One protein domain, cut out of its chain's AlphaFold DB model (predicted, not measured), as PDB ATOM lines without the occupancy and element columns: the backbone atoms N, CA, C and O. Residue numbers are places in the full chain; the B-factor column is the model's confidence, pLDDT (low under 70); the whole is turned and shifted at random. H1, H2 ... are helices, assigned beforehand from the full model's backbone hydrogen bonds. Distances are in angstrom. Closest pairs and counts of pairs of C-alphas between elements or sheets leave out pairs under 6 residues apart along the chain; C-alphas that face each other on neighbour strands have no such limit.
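Overview. This is residues 300 to 431 of the 500 residues of an uncharacterized protein of Bacteriovorax sp. MedPE-SWde (UniProt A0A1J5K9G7). A long kinked helix, H2, runs from an arm into a head of crossed helices, where short H4 is the core and H3, H5 and H6 pack round it. The arm is a helical hairpin of H1 with the first part of H2, and the turn at residues 313 to 318 sticks out at its tip. The 132 printed residues hold six named helices, H1 to H6 in order, and no named strand: all helix. The whole is elongated, 59 by 30 by 22 A, and only just loose, close to compact, with a radius of gyration of the C-alphas of 17.4 A.

Arrangement. H2, residues 321 to 348, has a kink of 53 degrees near residue 342. With residues 336 to 344 alone it touches H4, residues 370 to 378, about perpendicular at 86 degrees; Tyr 340 and Phe 372 have the closest C-alphas, 5.7 A. H4 touches H6, residues 404 to 422, at a steep tilt of 58 degrees, closest at the C-alphas of Val 374 and Ala 415, 4.6 A. H3, residues 354 to 368, touches H5, residues 380 to 395, closest at the C-alphas of Val 358 and Val 389, 5.8 A. H5 and H6 form a helical hairpin at 33 degrees, a shallow tilt only just short of steep. H1, residues 301 to 314, touches H2, closest at the C-alphas of Tyr 305 and Arg 328, 6.9 A, and is apart from H3, H4, H5 and H6. Every O i to N i+4 pair is within hydrogen-bond range in H1, H3, H4 and H6; H2 has 22 of 24 and H5 10 of 12.

Along the chain. H2 spans 36.4 A, H6 26.7 A and H5 23.9 A. C-alpha 301 of H1 is at (142.619, 252.177, 326.076), and C-alpha 422 of H6 at (156.580, 260.289, 324.580).

Size, cuts and confidence. The farthest C-alphas, of Trp 317 and Glu 399, are 59.9 A apart. The printed part has no cut, and no link is long. The pLDDT is under 70 in residues 303 to 304, 306 to 318, 323 to 331 and 426 to 431.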
ATOM      1  N   PRO A 300     140.446 248.574 323.661       70.44
ATOM      2  CA  PRO A 300     140.345 250.017 323.845       70.44
ATOM      3  C   PRO A 300     141.122 250.483 325.084       70.44
ATOM      4  O   PRO A 300     141.085 249.845 326.139       70.44
ATOM      5  N   ASN A 301     141.788 251.639 324.986       72.00
ATOM      6  CA  ASN A 301     142.619 252.177 326.076       72.00
ATOM      7  C   ASN A 301     141.818 252.377 327.374       72.00
ATOM      8  O   ASN A 301     142.362 252.235 328.464       72.00
ATOM      9  N   GLN A 302     140.518 252.660 327.274       70.19
ATOM     10  CA  GLN A 302     139.635 252.793 328.431       70.19
ATOM     11  C   GLN A 302     139.554 251.507 329.263       70.19
ATOM     12  O   GLN A 302     139.643 251.579 330.486       70.19
ATOM     13  N   TYR A 303     139.455 250.335 328.629       65.31
ATOM     14  CA  TYR A 303     139.450 249.055 329.344       65.31
ATOM     15  C   TYR A 303     140.799 248.766 329.998       65.31
ATOM     16  O   TYR A 303     140.841 248.272 331.121       65.31
ATOM     17  N   VAL A 304     141.900 249.138 329.338       67.44
ATOM     18  CA  VAL A 304     143.245 249.068 329.930       67.44
ATOM     19  C   VAL A 304     143.317 249.920 331.197       67.44
ATOM     20  O   VAL A 304     143.789 249.454 332.231       67.44
ATOM     21  N   TYR A 305     142.802 251.149 331.153       70.50
ATOM     22  CA  TYR A 305     142.767 252.023 332.323       70.50
ATOM     23  C   TYR A 305     141.880 251.477 333.443       70.50
ATOM     24  O   TYR A 305     142.314 251.458 334.591       70.50
ATOM     25  N   GLN A 306     140.687 250.972 333.123       66.06
ATOM     26  CA  GLN A 306     139.798 250.340 334.104       66.06
ATOM     27  C   GLN A 306     140.436 249.105 334.748       66.06
ATOM     28  O   GLN A 306     140.274 248.878 335.945       66.06
ATOM     29  N   PHE A 307     141.167 248.308 333.969       65.12
ATOM     30  CA  PHE A 307     141.909 247.161 334.478       65.12
ATOM     31  C   PHE A 307     143.015 247.596 335.440       65.12
ATOM     32  O   PHE A 307     143.071 247.091 336.559       65.12
ATOM     33  N   ILE A 308     143.850 248.565 335.043       66.44
ATOM     34  CA  ILE A 308     144.891 249.135 335.910       66.44
ATOM     35  C   ILE A 308     144.268 249.634 337.215       66.44
ATOM     36  O   ILE A 308     144.760 249.314 338.292       66.44
ATOM     37  N   ASP A 309     143.157 250.361 337.131       67.69
ATOM     38  CA  ASP A 309     142.483 250.903 338.304       67.69
ATOM     39  C   ASP A 309     141.938 249.793 339.221       67.69
ATOM     40  O   ASP A 309     142.110 249.880 340.437       67.69
ATOM     41  N   LYS A 310     141.377 248.707 338.670       63.66
ATOM     42  CA  LYS A 310     140.971 247.524 339.453       63.66
ATOM     43  C   LYS A 310     142.160 246.822 340.118       63.66
ATOM     44  O   LYS A 310     142.056 246.427 341.275       63.66
ATOM     45  N   VAL A 311     143.289 246.670 339.421       59.41
ATOM     46  CA  VAL A 311     144.511 246.071 339.992       59.41
ATOM     47  C   VAL A 311     145.031 246.920 341.150       59.41
ATOM     48  O   VAL A 311     145.311 246.394 342.223       59.41
ATOM     49  N   LEU A 312     145.091 248.241 340.974       64.19
ATOM     50  CA  LEU A 312     145.546 249.166 342.012       64.19
ATOM     51  C   LEU A 312     144.582 249.237 343.208       64.19
ATOM     52  O   LEU A 312     145.035 249.396 344.338       64.19
ATOM     53  N   GLN A 313     143.274 249.060 342.993       65.31
ATOM     54  CA  GLN A 313     142.291 248.913 344.078       65.31
ATOM     55  C   GLN A 313     142.509 247.635 344.896       65.31
ATOM     56  O   GLN A 313     142.347 247.648 346.113       65.31
ATOM     57  N   LEU A 314     142.878 246.532 344.240       54.19
ATOM     58  CA  LEU A 314     143.155 245.254 344.902       54.19
ATOM     59  C   LEU A 314     144.522 245.225 345.588       54.19
ATOM     60  O   LEU A 314     144.761 244.380 346.448       54.19
ATOM     61  N   THR A 315     145.431 246.119 345.207       57.97
ATOM     62  CA  THR A 315     146.782 246.199 345.771       57.97
ATOM     63  C   THR A 315     147.122 247.649 346.142       57.97
ATOM     64  O   THR A 315     147.985 248.261 345.510       57.97
ATOM     65  N   PRO A 316     146.458 248.229 347.167       67.62
ATOM     66  CA  PRO A 316     146.509 249.670 347.439       67.62
ATOM     67  C   PRO A 316     147.909 250.212 347.733       67.62
ATOM     68  O   PRO A 316     148.186 251.370 347.441       67.62
ATOM     69  N   TRP A 317     148.814 249.380 348.260       68.38
ATOM     70  CA  TRP A 317     150.204 249.768 348.531       68.38
ATOM     71  C   TRP A 317     151.043 250.007 347.263       68.38
ATOM     72  O   TRP A 317     152.148 250.524 347.363       68.38
ATOM     73  N   LEU A 318     150.543 249.622 346.080       58.75
ATOM     74  CA  LEU A 318     151.144 249.940 344.780       58.75
ATOM     75  C   LEU A 318     150.523 251.196 344.141       58.75
ATOM     76  O   LEU A 318     150.940 251.606 343.066       58.75
ATOM     77  N   ASN A 319     149.490 251.794 344.740       72.94
ATOM     78  CA  ASN A 319     148.714 252.873 344.124       72.94
ATOM     79  C   ASN A 319     149.325 254.263 344.361       72.94
ATOM     80  O   ASN A 319     148.677 255.153 344.912       72.94
ATOM     81  N   ASP A 320     150.568 254.460 343.926       81.31
ATOM     82  CA  ASP A 320     151.188 255.783 343.846       81.31
ATOM     83  C   ASP A 320     151.083 256.383 342.429       81.31
ATOM     84  O   ASP A 320     150.860 255.696 341.425       81.31
ATOM     85  N   SER A 321     151.216 257.707 342.336       74.38
ATOM     86  CA  SER A 321     151.052 258.446 341.078       74.38
ATOM     87  C   SER A 321     152.115 258.090 340.029       74.38
ATOM     88  O   SER A 321     151.806 258.053 338.832       74.38
ATOM     89  N   GLY A 322     153.340 257.787 340.464       71.00
ATOM     90  CA  GLY A 322     154.449 257.377 339.612       71.00
ATOM     91  C   GLY A 322     154.218 255.988 339.027       71.00
ATOM     92  O   GLY A 322     154.275 255.822 337.806       71.00
ATOM     93  N   PHE A 323     153.867 255.014 339.863       65.94
ATOM     94  CA  PHE A 323     153.571 253.648 339.440       65.94
ATOM     95  C   PHE A 323     152.329 253.574 338.552       65.94
ATOM     96  O   PHE A 323     152.340 252.891 337.530       65.94
ATOM     97  N   ARG A 324     151.280 254.350 338.849       67.38
ATOM     98  CA  ARG A 324     150.094 254.439 337.984       67.38
ATOM     99  C   ARG A 324     150.431 255.006 336.608       67.38
ATOM    100  O   ARG A 324     149.970 254.472 335.599       67.38
ATOM    101  N   LYS A 325     151.246 256.064 336.542       68.44
ATOM    102  CA  LYS A 325     151.733 256.621 335.270       68.44
ATOM    103  C   LYS A 325     152.591 255.599 334.522       68.44
ATOM    104  O   LYS A 325     152.389 255.407 333.325       68.44
ATOM    105  N   TRP A 326     153.487 254.913 335.228       68.88
ATOM    106  CA  TRP A 326     154.333 253.862 334.670       68.88
ATOM    107  C   TRP A 326     153.514 252.701 334.096       68.88
ATOM    108  O   TRP A 326     153.742 252.329 332.946       68.88
ATOM    109  N   LEU A 327     152.519 252.182 334.824       64.81
ATOM    110  CA  LEU A 327     151.620 251.128 334.342       64.81
ATOM    111  C   LEU A 327     150.881 251.580 333.084       64.81
ATOM    112  O   LEU A 327     150.887 250.878 332.079       64.81
ATOM    113  N   ARG A 328     150.282 252.776 333.104       69.38
ATOM    114  CA  ARG A 328     149.528 253.308 331.959       69.38
ATOM    115  C   ARG A 328     150.383 253.389 330.700       69.38
ATOM    116  O   ARG A 328     149.981 252.864 329.668       69.38
ATOM    117  N   VAL A 329     151.568 253.989 330.802       68.06
ATOM    118  CA  VAL A 329     152.515 254.080 329.679       68.06
ATOM    119  C   VAL A 329     152.945 252.684 329.229       68.06
ATOM    120  O   VAL A 329     152.917 252.392 328.042       68.06
ATOM    121  N   SER A 330     153.248 251.791 330.169       67.38
ATOM    122  CA  SER A 330     153.695 250.424 329.888       67.38
ATOM    123  C   SER A 330     152.657 249.591 329.139       67.38
ATOM    124  O   SER A 330     153.003 248.901 328.181       67.38
ATOM    125  N   PHE A 331     151.386 249.661 329.537       68.94
ATOM    126  CA  PHE A 331     150.310 248.924 328.874       68.94
ATOM    127  C   PHE A 331     149.954 249.507 327.504       68.94
ATOM    128  O   PHE A 331     149.701 248.740 326.578       68.94
ATOM    129  N   ILE A 332     149.953 250.836 327.356       73.56
ATOM    130  CA  ILE A 332     149.697 251.489 326.064       73.56
ATOM    131  C   ILE A 332     150.833 251.188 325.096       73.56
ATOM    132  O   ILE A 332     150.576 250.682 324.011       73.56
ATOM    133  N   ASP A 333     152.082 251.384 325.519       73.00
ATOM    134  CA  ASP A 333     153.245 251.050 324.701       73.00
ATOM    135  C   ASP A 333     153.246 249.565 324.345       73.00
ATOM    136  O   ASP A 333     153.575 249.197 323.224       73.00
ATOM    137  N   PHE A 334     152.851 248.678 325.259       70.44
ATOM    138  CA  PHE A 334     152.714 247.262 324.941       70.44
ATOM    139  C   PHE A 334     151.625 247.000 323.898       70.44
ATOM    140  O   PHE A 334     151.838 246.202 322.984       70.44
ATOM    141  N   LYS A 335     150.468 247.646 324.014       75.44
ATOM    142  CA  LYS A 335     149.386 247.527 323.035       75.44
ATOM    143  C   LYS A 335     149.851 247.989 321.652       75.44
ATOM    144  O   LYS A 335     149.689 247.261 320.672       75.44
ATOM    145  N   ASP A 336     150.494 249.149 321.599       79.19
ATOM    146  CA  ASP A 336     151.028 249.755 320.382       79.19
ATOM    147  C   ASP A 336     152.123 248.883 319.761       79.19
ATOM    148  O   ASP A 336     152.135 248.681 318.548       79.19
ATOM    149  N   ARG A 337     152.975 248.250 320.579       77.75
ATOM    150  CA  ARG A 337     153.928 247.235 320.102       77.75
ATOM    151  C   ARG A 337     153.213 246.095 319.379       77.75
ATOM    152  O   ARG A 337     153.580 245.767 318.259       77.75
ATOM    153  N   HIS A 338     152.176 245.499 319.968       74.75
ATOM    154  CA  HIS A 338     151.477 244.365 319.339       74.75
ATOM    155  C   HIS A 338     150.711 244.743 318.078       74.75
ATOM    156  O   HIS A 338     150.560 243.909 317.184       74.75
ATOM    157  N   ARG A 339     150.240 245.987 318.013       79.94
ATOM    158  CA  ARG A 339     149.499 246.506 316.871       79.94
ATOM    159  C   ARG A 339     150.414 246.928 315.721       79.94
ATOM    160  O   ARG A 339     150.200 246.511 314.589       79.94
ATOM    161  N   TYR A 340     151.442 247.728 316.004       86.69
ATOM    162  CA  TYR A 340     152.210 248.433 314.975       86.69
ATOM    163  C   TYR A 340     153.551 247.785 314.642       86.69
ATOM    164  O   TYR A 340     153.971 247.854 313.489       86.69
ATOM    165  N   PHE A 341     154.218 247.112 315.588       82.44
ATOM    166  CA  PHE A 341     155.517 246.487 315.305       82.44
ATOM    167  C   PHE A 341     155.497 245.455 314.174       82.44
ATOM    168  O   PHE A 341     156.450 245.466 313.410       82.44
ATOM    169  N   PRO A 342     154.454 244.624 313.988       82.06
ATOM    170  CA  PRO A 342     154.393 243.723 312.838       82.06
ATOM    171  C   PRO A 342     154.497 244.467 311.499       82.06
ATOM    172  O   PRO A 342     155.201 244.028 310.596       82.06
ATOM    173  N   ASN A 343     153.835 245.620 311.383       86.50
ATOM    174  CA  ASN A 343     153.883 246.451 310.183       86.50
ATOM    175  C   ASN A 343     155.189 247.255 310.077       86.50
ATOM    176  O   ASN A 343     155.685 247.442 308.973       86.50
ATOM    177  N   ILE A 344     155.789 247.663 311.201       87.56
ATOM    178  CA  ILE A 344     157.135 248.261 311.206       87.56
ATOM    179  C   ILE A 344     158.185 247.221 310.787       87.56
ATOM    180  O   ILE A 344     159.054 247.523 309.982       87.56
ATOM    181  N   ASP A 345     158.076 245.977 311.257       82.50
ATOM    182  CA  ASP A 345     158.954 244.871 310.864       82.50
ATOM    183  C   ASP A 345     158.854 244.615 309.348       82.50
ATOM    184  O   ASP A 345     159.868 244.393 308.693       82.50
ATOM    185  N   ARG A 346     157.654 244.707 308.753       82.94
ATOM    186  CA  ARG A 346     157.493 244.623 307.289       82.94
ATOM    187  C   ARG A 346     158.273 245.701 306.538       82.94
ATOM    188  O   ARG A 346     158.604 245.459 305.391       82.94
ATOM    189  N   ILE A 347     158.531 246.857 307.144       86.94
ATOM    190  CA  ILE A 347     159.316 247.939 306.536       86.94
ATOM    191  C   ILE A 347     160.808 247.684 306.763       86.94
ATOM    192  O   ILE A 347     161.570 247.646 305.807       86.94
ATOM    193  N   VAL A 348     161.210 247.446 308.016       82.62
ATOM    194  CA  VAL A 348     162.619 247.273 308.425       82.62
ATOM    195  C   VAL A 348     163.282 246.064 307.753       82.62
ATOM    196  O   VAL A 348     164.466 246.102 307.424       82.62
ATOM    197  N   PHE A 349     162.533 244.977 307.550       76.25
ATOM    198  CA  PHE A 349     163.046 243.744 306.935       76.25
ATOM    199  C   PHE A 349     162.649 243.587 305.468       76.25
ATOM    200  O   PHE A 349     162.803 242.503 304.910       76.25
ATOM    201  N   SER A 350     162.110 244.634 304.846       76.06
ATOM    202  CA  SER A 350     161.824 244.613 303.418       76.06
ATOM    203  C   SER A 350     163.103 244.848 302.615       76.06
ATOM    204  O   SER A 350     163.889 245.744 302.913       76.06
ATOM    205  N   GLU A 351     163.284 244.050 301.566       75.88
ATOM    206  CA  GLU A 351     164.309 244.263 300.536       75.88
ATOM    207  C   GLU A 351     163.806 245.181 299.404       75.88
ATOM    208  O   GLU A 351     164.454 245.303 298.368       75.88
ATOM    209  N   ALA A 352     162.637 245.807 299.577       80.38
ATOM    210  CA  ALA A 352     162.026 246.652 298.561       80.38
ATOM    211  C   ALA A 352     162.773 247.980 298.360       80.38
ATOM    212  O   ALA A 352     163.530 248.443 299.222       80.38
ATOM    213  N   SER A 353     162.527 248.598 297.203       85.69
ATOM    214  CA  SER A 353     163.080 249.906 296.864       85.69
ATOM    215  C   SER A 353     162.523 251.009 297.773       85.69
ATOM    216  O   SER A 353     161.502 250.840 298.439       85.69
ATOM    217  N   ASP A 354     163.192 252.159 297.819       87.81
ATOM    218  CA  ASP A 354     162.795 253.274 298.688       87.81
ATOM    219  C   ASP A 354     161.379 253.790 298.373       87.81
ATOM    220  O   ASP A 354     160.637 254.120 299.298       87.81
ATOM    221  N   ASP A 355     160.986 253.781 297.096       86.06
ATOM    222  CA  ASP A 355     159.639 254.149 296.637       86.06
ATOM    223  C   ASP A 355     158.576 253.141 297.115       86.06
ATOM    224  O   ASP A 355     157.549 253.506 297.698       86.06
ATOM    225  N   ASP A 356     158.870 251.843 296.990       87.69
ATOM    226  CA  ASP A 356     157.987 250.782 297.486       87.69
ATOM    227  C   ASP A 356     157.805 250.859 299.011       87.69
ATOM    228  O   ASP A 356     156.710 250.627 299.530       87.69
ATOM    229  N   LEU A 357     158.865 251.211 299.751       88.69
ATOM    230  CA  LEU A 357     158.799 251.407 301.203       88.69
ATOM    231  C   LEU A 357     157.908 252.596 301.570       88.69
ATOM    232  O   LEU A 357     157.133 252.513 302.526       88.69
ATOM    233  N   VAL A 358     157.996 253.695 300.823       91.31
ATOM    234  CA  VAL A 358     157.162 254.886 301.033       91.31
ATOM    235  C   VAL A 358     155.697 254.575 300.737       91.31
ATOM    236  O   VAL A 358     154.823 254.937 301.530       91.31
ATOM    237  N   SER A 359     155.430 253.839 299.659       89.81
ATOM    238  CA  SER A 359     154.091 253.354 299.311       89.81
ATOM    239  C   SER A 359     153.525 252.442 300.405       89.81
ATOM    240  O   SER A 359     152.420 252.672 300.899       89.81
ATOM    241  N   LEU A 360     154.325 251.494 300.903       90.31
ATOM    242  CA  LEU A 360     153.950 250.624 302.020       90.31
ATOM    243  C   LEU A 360     153.622 251.419 303.295       90.31
ATOM    244  O   LEU A 360     152.626 251.134 303.964       90.31
ATOM    245  N   VAL A 361     154.436 252.420 303.644       92.94
ATOM    246  CA  VAL A 361     154.171 253.304 304.790       92.94
ATOM    247  C   VAL A 361     152.865 254.070 304.584       92.94
ATOM    248  O   VAL A 361     152.053 254.129 305.507       92.94
ATOM    249  N   SER A 362     152.633 254.623 303.393       90.94
ATOM    250  CA  SER A 362     151.401 255.347 303.054       90.94
ATOM    251  C   SER A 362     150.153 254.475 303.234       90.94
ATOM    252  O   SER A 362     149.178 254.900 303.868       90.94
ATOM    253  N   ASP A 363     150.205 253.231 302.758       90.06
ATOM    254  CA  ASP A 363     149.113 252.264 302.879       90.06
ATOM    255  C   ASP A 363     148.818 251.927 304.344       90.06
ATOM    256  O   ASP A 363     147.668 251.998 304.789       90.06
ATOM    257  N   ILE A 364     149.858 251.634 305.133       90.19
ATOM    258  CA  ILE A 364     149.702 251.319 306.560       90.19
ATOM    259  C   ILE A 364     149.149 252.527 307.324       90.19
ATOM    260  O   ILE A 364     148.257 252.382 308.158       90.19
ATOM    261  N   VAL A 365     149.638 253.736 307.043       91.94
ATOM    262  CA  VAL A 365     149.156 254.977 307.673       91.94
ATOM    263  C   VAL A 365     147.689 255.243 307.347       91.94
ATOM    264  O   VAL A 365     146.963 255.809 308.171       91.94
ATOM    265  N   SER A 366     147.243 254.846 306.158       86.31
ATOM    266  CA  SER A 366     145.851 254.981 305.741       86.31
ATOM    267  C   SER A 366     144.923 254.064 306.543       86.31
ATOM    268  O   SER A 366     143.820 254.488 306.881       86.31
ATOM    269  N   SER A 367     145.376 252.866 306.931       84.88
ATOM    270  CA  SER A 367     144.592 251.941 307.765       84.88
ATOM    271  C   SER A 367     144.749 252.155 309.276       84.88
ATOM    272  O   SER A 367     143.790 251.990 310.027       84.88
ATOM    273  N   GLU A 368     145.950 252.497 309.744       85.12
ATOM    274  CA  GLU A 368     146.299 252.539 311.173       85.12
ATOM    275  C   GLU A 368     146.320 253.949 311.774       85.12
ATOM    276  O   GLU A 368     146.286 254.113 312.995       85.12
ATOM    277  N   GLY A 369     146.356 254.985 310.936       87.25
ATOM    278  CA  GLY A 369     146.409 256.371 311.379       87.25
ATOM    279  C   GLY A 369     147.785 256.808 311.892       87.25
ATOM    280  O   GLY A 369     148.810 256.164 311.680       87.25
ATOM    281  N   ASN A 370     147.821 257.968 312.555       90.56
ATOM    282  CA  ASN A 370     149.082 258.625 312.927       90.56
ATOM    283  C   ASN A 370     149.826 257.921 314.069       90.56
ATOM    284  O   ASN A 370     151.039 258.071 314.171       90.56
ATOM    285  N   GLU A 371     149.133 257.155 314.915       89.75
ATOM    286  CA  GLU A 371     149.763 256.439 316.036       89.75
ATOM    287  C   GLU A 371     150.743 255.355 315.562       89.75
ATOM    288  O   GLU A 371     151.744 255.091 316.233       89.75
ATOM    289  N   PHE A 372     150.532 254.803 314.362       93.06
ATOM    290  CA  PHE A 372     151.534 253.974 313.700       93.06
ATOM    291  C   PHE A 372     152.837 254.751 313.462       93.06
ATOM    292  O   PHE A 372     153.900 254.276 313.851       93.06
ATOM    293  N   LEU A 373     152.766 255.963 312.890       95.06
ATOM    294  CA  LEU A 373     153.949 256.797 312.638       95.06
ATOM    295  C   LEU A 373     154.630 257.224 313.935       95.06
ATOM    296  O   LEU A 373     155.853 257.221 314.003       95.06
ATOM    297  N   VAL A 374     153.853 257.554 314.973       94.25
ATOM    298  CA  VAL A 374     154.401 257.872 316.299       94.25
ATOM    299  C   VAL A 374     155.173 256.670 316.837       94.25
ATOM    300  O   VAL A 374     156.299 256.814 317.298       94.25
ATOM    301  N   THR A 375     154.610 255.467 316.739       91.19
ATOM    302  CA  THR A 375     155.269 254.242 317.210       91.19
ATOM    303  C   THR A 375     156.499 253.888 316.373       91.19
ATOM    304  O   THR A 375     157.513 253.481 316.936       91.19
ATOM    305  N   PHE A 376     156.442 254.082 315.053       92.94
ATOM    306  CA  PHE A 376     157.572 253.876 314.146       92.94
ATOM    307  C   PHE A 376     158.726 254.832 314.478       92.94
ATOM    308  O   PHE A 376     159.850 254.380 314.678       92.94
ATOM    309  N   ALA A 377     158.434 256.120 314.669       92.56
ATOM    310  CA  ALA A 377     159.408 257.129 315.079       92.56
ATOM    311  C   ALA A 377     160.002 256.893 316.478       92.56
ATOM    312  O   ALA A 377     161.122 257.309 316.737       92.56
ATOM    313  N   ARG A 378     159.261 256.257 317.397       89.94
ATOM    314  CA  ARG A 378     159.748 255.944 318.754       89.94
ATOM    315  C   ARG A 378     160.617 254.685 318.812       89.94
ATOM    316  O   ARG A 378     161.256 254.456 319.839       89.94
ATOM    317  N   ARG A 379     160.579 253.824 317.792       85.44
ATOM    318  CA  ARG A 379     161.227 252.510 317.822       85.44
ATOM    319  C   ARG A 379     162.712 252.629 317.468       85.44
ATOM    320  O   ARG A 379     163.066 252.870 316.319       85.44
ATOM    321  N   VAL A 380     163.565 252.385 318.462       78.25
ATOM    322  CA  VAL A 380     165.009 252.678 318.407       78.25
ATOM    323  C   VAL A 380     165.740 251.976 317.251       78.25
ATOM    324  O   VAL A 380     166.502 252.631 316.544       78.25
ATOM    325  N   ASP A 381     165.486 250.684 317.010       72.19
ATOM    326  CA  ASP A 381     166.108 249.909 315.917       72.19
ATOM    327  C   ASP A 381     165.619 250.300 314.521       72.19
ATOM    328  O   ASP A 381     166.274 249.989 313.531       72.19
ATOM    329  N   ALA A 382     164.487 250.995 314.425       84.81
ATOM    330  CA  ALA A 382     163.844 251.325 313.159       84.81
ATOM    331  C   ALA A 382     164.129 252.769 312.697       84.81
ATOM    332  O   ALA A 382     163.660 253.188 311.640       84.81
ATOM    333  N   HIS A 383     164.911 253.546 313.462       85.94
ATOM    334  CA  HIS A 383     165.208 254.951 313.148       85.94
ATOM    335  C   HIS A 383     165.899 255.134 311.791       85.94
ATOM    336  O   HIS A 383     165.667 256.134 311.110       85.94
ATOM    337  N   LYS A 384     166.748 254.184 311.379       86.00
ATOM    338  CA  LYS A 384     167.414 254.245 310.071       86.00
ATOM    339  C   LYS A 384     166.390 254.185 308.937       86.00
ATOM    340  O   LYS A 384     166.459 255.004 308.025       86.00
ATOM    341  N   ASP A 385     165.431 253.270 309.025       89.06
ATOM    342  CA  ASP A 385     164.377 253.097 308.023       89.06
ATOM    343  C   ASP A 385     163.367 254.249 308.054       89.06
ATOM    344  O   ASP A 385     162.962 254.735 307.001       89.06
ATOM    345  N   TRP A 386     163.042 254.776 309.241       91.94
ATOM    346  CA  TRP A 386     162.277 256.022 309.376       91.94
ATOM    347  C   TRP A 386     162.945 257.177 308.618       91.94
ATOM    348  O   TRP A 386     162.311 257.842 307.797       91.94
ATOM    349  N   ASN A 387     164.242 257.393 308.857       91.25
ATOM    350  CA  ASN A 387     165.010 258.460 308.213       91.25
ATOM    351  C   ASN A 387     165.127 258.252 306.703       91.25
ATOM    352  O   ASN A 387     165.101 259.227 305.956       91.25
ATOM    353  N   LYS A 388     165.232 256.999 306.255       90.81
ATOM    354  CA  LYS A 388     165.261 256.632 304.837       90.81
ATOM    355  C   LYS A 388     163.976 257.074 304.130       90.81
ATOM    356  O   LYS A 388     164.046 257.838 303.172       90.81
ATOM    357  N   VAL A 389     162.816 256.683 304.668       92.75
ATOM    358  CA  VAL A 389     161.491 257.078 304.153       92.75
ATOM    359  C   VAL A 389     161.331 258.598 304.173       92.75
ATOM    360  O   VAL A 389     160.910 259.197 303.185       92.75
ATOM    361  N   TYR A 390     161.708 259.242 305.281       93.19
ATOM    362  CA  TYR A 390     161.598 260.692 305.431       93.19
ATOM    363  C   TYR A 390     162.461 261.462 304.422       93.19
ATOM    364  O   TYR A 390     162.002 262.436 303.824       93.19
ATOM    365  N   LYS A 391     163.710 261.021 304.220       92.88
ATOM    366  CA  LYS A 391     164.644 261.629 303.270       92.88
ATOM    367  C   LYS A 391     164.146 261.471 301.835       92.88
ATOM    368  O   LYS A 391     164.065 262.473 301.129       92.88
ATOM    369  N   TRP A 392     163.737 260.262 301.446       93.88
ATOM    370  CA  TRP A 392     163.205 260.000 300.107       93.88
ATOM    371  C   TRP A 392     161.991 260.876 299.806       93.88
ATOM    372  O   TRP A 392     161.942 261.521 298.758       93.88
ATOM    373  N   LEU A 393     161.054 260.975 300.758       91.44
ATOM    374  CA  LEU A 393     159.891 261.850 300.628       91.44
ATOM    375  C   LEU A 393     160.299 263.297 300.403       91.44
ATOM    376  O   LEU A 393     159.589 263.996 299.700       91.44
ATOM    377  N   GLY A 394     161.401 263.760 301.000       89.06
ATOM    378  CA  GLY A 394     161.857 265.130 300.837       89.06
ATOM    379  C   GLY A 394     162.581 265.429 299.531       89.06
ATOM    380  O   GLY A 394     162.479 266.556 299.054       89.06
ATOM    381  N   GLU A 395     163.262 264.439 298.964       90.12
ATOM    382  CA  GLU A 395     163.978 264.542 297.688       90.12
ATOM    383  C   GLU A 395     163.043 264.373 296.478       90.12
ATOM    384  O   GLU A 395     163.338 264.894 295.408       90.12
ATOM    385  N   ASN A 396     161.893 263.710 296.658       89.62
ATOM    386  CA  ASN A 396     160.964 263.343 295.582       89.62
ATOM    387  C   ASN A 396     159.574 263.995 295.721       89.62
ATOM    388  O   ASN A 396     158.577 263.444 295.255       89.62
ATOM    389  N   LEU A 397     159.467 265.157 296.383       87.00
ATOM    390  CA  LEU A 397     158.191 265.881 296.466       87.00
ATOM    391  C   LEU A 397     157.781 266.423 295.086       87.00
ATOM    392  O   LEU A 397     158.507 267.248 294.531       87.00
ATOM    393  N   PRO A 398     156.595 266.063 294.565       85.50
ATOM    394  CA  PRO A 398     156.073 266.673 293.346       85.50
ATOM    395  C   PRO A 398     155.739 268.152 293.560       85.50
ATOM    396  O   PRO A 398     155.424 268.566 294.679       85.50
ATOM    397  N   GLU A 399     155.726 268.945 292.488       84.19
ATOM    398  CA  GLU A 399     155.361 270.368 292.565       84.19
ATOM    399  C   GLU A 399     153.916 270.584 293.052       84.19
ATOM    400  O   GLU A 399     153.641 271.546 293.776       84.19
ATOM    401  N   ASP A 400     152.988 269.672 292.719       86.62
ATOM    402  CA  ASP A 400     151.616 269.735 293.230       86.62
ATOM    403  C   ASP A 400     151.582 269.421 294.734       86.62
ATOM    404  O   ASP A 400     151.665 268.268 295.168       86.62
ATOM    405  N   LYS A 401     151.378 270.465 295.542       82.94
ATOM    406  CA  LYS A 401     151.249 270.389 297.006       82.94
ATOM    407  C   LYS A 401     150.082 269.519 297.487       82.94
ATOM    408  O   LYS A 401     150.042 269.159 298.662       82.94
ATOM    409  N   ARG A 402     149.128 269.177 296.615       79.38
ATOM    410  CA  ARG A 402     148.018 268.257 296.924       79.38
ATOM    411  C   ARG A 402     148.420 266.789 296.799       79.38
ATOM    412  O   ARG A 402     147.639 265.923 297.193       79.38
ATOM    413  N   HIS A 403     149.615 266.494 296.279       85.06
ATOM    414  CA  HIS A 403     150.101 265.128 296.158       85.06
ATOM    415  C   HIS A 403     150.189 264.450 297.532       85.06
ATOM    416  O   HIS A 403     150.617 265.043 298.525       85.06
ATOM    417  N   HIS A 404     149.804 263.176 297.595       83.31
ATOM    418  CA  HIS A 404     149.688 262.429 298.847       83.31
ATOM    419  C   HIS A 404     151.013 262.322 299.631       83.31
ATOM    420  O   HIS A 404     150.984 262.235 300.859       83.31
ATOM    421  N   TYR A 405     152.166 262.434 298.962       88.94
ATOM    422  CA  TYR A 405     153.487 262.511 299.605       88.94
ATOM    423  C   TYR A 405     153.690 263.759 300.475       88.94
ATOM    424  O   TYR A 405     154.265 263.640 301.557       88.94
ATOM    425  N   HIS A 406     153.157 264.927 300.088       88.06
ATOM    426  CA  HIS A 406     153.191 266.124 300.948       88.06
ATOM    427  C   HIS A 406     152.426 265.874 302.247       88.06
ATOM    428  O   HIS A 406     152.925 266.145 303.341       88.06
ATOM    429  N   LYS A 407     151.242 265.264 302.134       89.88
ATOM    430  CA  LYS A 407     150.403 264.905 303.282       89.88
ATOM    431  C   LYS A 407     151.071 263.859 304.176       89.88
ATOM    432  O   LYS A 407     150.979 263.957 305.398       89.88
ATOM    433  N   LEU A 408     151.730 262.853 303.600       92.62
ATOM    434  CA  LEU A 408     152.453 261.842 304.372       92.62
ATOM    435  C   LEU A 408     153.633 262.463 305.129       92.62
ATOM    436  O   LEU A 408     153.769 262.225 306.330       92.62
ATOM    437  N   ARG A 409     154.424 263.317 304.468       93.62
ATOM    438  CA  ARG A 409     155.553 264.020 305.090       93.62
ATOM    439  C   ARG A 409     155.109 264.893 306.265       93.62
ATOM    440  O   ARG A 409     155.669 264.777 307.351       93.62
ATOM    441  N   GLU A 410     154.037 265.671 306.104       93.31
ATOM    442  CA  GLU A 410     153.474 266.485 307.192       93.31
ATOM    443  C   GLU A 410     153.021 265.622 308.389       93.31
ATOM    444  O   GLU A 410     153.212 265.978 309.557       93.31
ATOM    445  N   ARG A 411     152.424 264.452 308.120       94.50
ATOM    446  CA  ARG A 411     152.029 263.498 309.171       94.50
ATOM    447  C   ARG A 411     153.249 262.910 309.880       94.50
ATOM    448  O   ARG A 411     153.194 262.755 311.100       94.50
ATOM    449  N   MET A 412     154.340 262.639 309.161       95.44
ATOM    450  CA  MET A 412     155.608 262.202 309.755       95.44
ATOM    451  C   MET A 412     156.236 263.286 310.639       95.44
ATOM    452  O   MET A 412     156.659 262.974 311.749       95.44
ATOM    453  N   ASP A 413     156.209 264.560 310.230       95.06
ATOM    454  CA  ASP A 413     156.709 265.673 311.055       95.06
ATOM    455  C   ASP A 413     155.938 265.795 312.381       95.06
ATOM    456  O   ASP A 413     156.522 265.957 313.458       95.06
ATOM    457  N   LYS A 414     154.604 265.687 312.325       96.12
ATOM    458  CA  LYS A 414     153.749 265.688 313.525       96.12
ATOM    459  C   LYS A 414     154.035 264.478 314.414       96.12
ATOM    460  O   LYS A 414     154.134 264.626 315.632       96.12
ATOM    461  N   ALA A 415     154.195 263.302 313.811       95.38
ATOM    462  CA  ALA A 415     154.506 262.077 314.532       95.38
ATOM    463  C   ALA A 415     155.875 262.136 315.221       95.38
ATOM    464  O   ALA A 415     155.981 261.706 316.363       95.38
ATOM    465  N   TRP A 416     156.888 262.731 314.585       93.94
ATOM    466  CA  TRP A 416     158.213 262.924 315.178       93.94
ATOM    467  C   TRP A 416     158.170 263.823 316.421       93.94
ATOM    468  O   TRP A 416     158.756 263.503 317.455       93.94
ATOM    469  N   LYS A 417     157.419 264.932 316.362       94.81
ATOM    470  CA  LYS A 417     157.223 265.819 317.523       94.81
ATOM    471  C   LYS A 417     156.564 265.083 318.694       94.81
ATOM    472  O   LYS A 417     157.019 265.208 319.830       94.81
ATOM    473  N   GLU A 418     155.529 264.293 318.420       92.69
ATOM    474  CA  GLU A 418     154.847 263.505 319.451       92.69
ATOM    475  C   GLU A 418     155.721 262.351 319.975       92.69
ATOM    476  O   GLU A 418     155.742 262.089 321.177       92.69
ATOM    477  N   ALA A 419     156.502 261.699 319.110       89.94
ATOM    478  CA  ALA A 419     157.454 260.659 319.491       89.94
ATOM    479  C   ALA A 419     158.486 261.179 320.500       89.94
ATOM    480  O   ALA A 419     158.674 260.572 321.555       89.94
ATOM    481  N   ASN A 420     159.074 262.349 320.234       89.44
ATOM    482  CA  ASN A 420     160.027 262.994 321.141       89.44
ATOM    483  C   ASN A 420     159.403 263.347 322.497       89.44
ATOM    484  O   ASN A 420     160.058 263.227 323.529       89.44
ATOM    485  N   LYS A 421     158.119 263.723 322.518       88.62
ATOM    486  CA  LYS A 421     157.381 263.984 323.762       88.62
ATOM    487  C   LYS A 421     157.140 262.711 324.581       88.62
ATOM    488  O   LYS A 421     157.179 262.762 325.809       88.62
ATOM    489  N   ARG A 422     156.861 261.581 323.921       83.06
ATOM    490  CA  ARG A 422     156.580 260.289 324.580       83.06
ATOM    491  C   ARG A 422     157.839 259.502 324.954       83.06
ATOM    492  O   ARG A 422     157.757 258.616 325.803       83.06
ATOM    493  N   GLY A 423     158.981 259.813 324.346       82.88
ATOM    494  CA  GLY A 423     160.237 259.088 324.539       82.88
ATOM    495  C   GLY A 423     160.287 257.748 323.786       82.88
ATOM    496  O   GLY A 423     159.281 257.306 323.222       82.88
ATOM    497  N   PRO A 424     161.457 257.089 323.749       80.69
ATOM    498  CA  PRO A 424     161.680 255.909 322.919       80.69
ATOM    499  C   PRO A 424     160.928 254.671 323.422       80.69
ATOM    500  O   PRO A 424     160.709 254.482 324.619       80.69
ATOM    501  N   VAL A 425     160.596 253.781 322.489       77.00
ATOM    502  CA  VAL A 425     160.072 252.439 322.753       77.00
ATOM    503  C   VAL A 425     161.154 251.433 322.387       77.00
ATOM    504  O   VAL A 425     161.677 251.436 321.275       77.00
ATOM    505  N   ALA A 426     161.488 250.557 323.335       63.94
ATOM    506  CA  ALA A 426     162.468 249.502 323.109       63.94
ATOM    507  C   ALA A 426     162.013 248.525 322.013       63.94
ATOM    508  O   ALA A 426     160.820 248.223 321.892       63.94
ATOM    509  N   GLU A 427     162.986 247.977 321.285       61.78
ATOM    510  CA  GLU A 427     162.791 246.879 320.339       61.78
ATOM    511  C   GLU A 427     162.036 245.732 321.023       61.78
ATOM    512  O   GLU A 427     162.270 245.429 322.201       61.78
ATOM    513  N   TRP A 428     161.145 245.041 320.310       53.03
ATOM    514  CA  TRP A 428     160.488 243.889 320.932       53.03
ATOM    515  C   TRP A 428     161.400 242.662 321.021       53.03
ATOM    516  O   TRP A 428     161.143 241.776 321.836       53.03
ATOM    517  N   HIS A 429     162.472 242.637 320.227       49.78
ATOM    518  CA  HIS A 429     163.437 241.543 320.137       49.78
ATOM    519  C   HIS A 429     164.537 241.609 321.194       49.78
ATOM    520  O   HIS A 429     165.113 240.575 321.530       49.78
ATOM    521  N   ASN A 430     164.798 242.796 321.750       46.56
ATOM    522  CA  ASN A 430     165.837 243.004 322.749       46.56
ATOM    523  C   ASN A 430     165.296 243.718 323.992       46.56
ATOM    524  O   ASN A 430     165.617 244.875 324.281       46.56
ATOM    525  N   PRO A 431     164.420 243.060 324.755       38.06
ATOM    526  CA  PRO A 431     163.874 243.689 325.928       38.06
ATOM    527  C   PRO A 431     164.898 243.616 327.062       38.06
ATOM    528  O   PRO A 431     164.943 242.670 327.844       38.06
TER     529      PRO A 431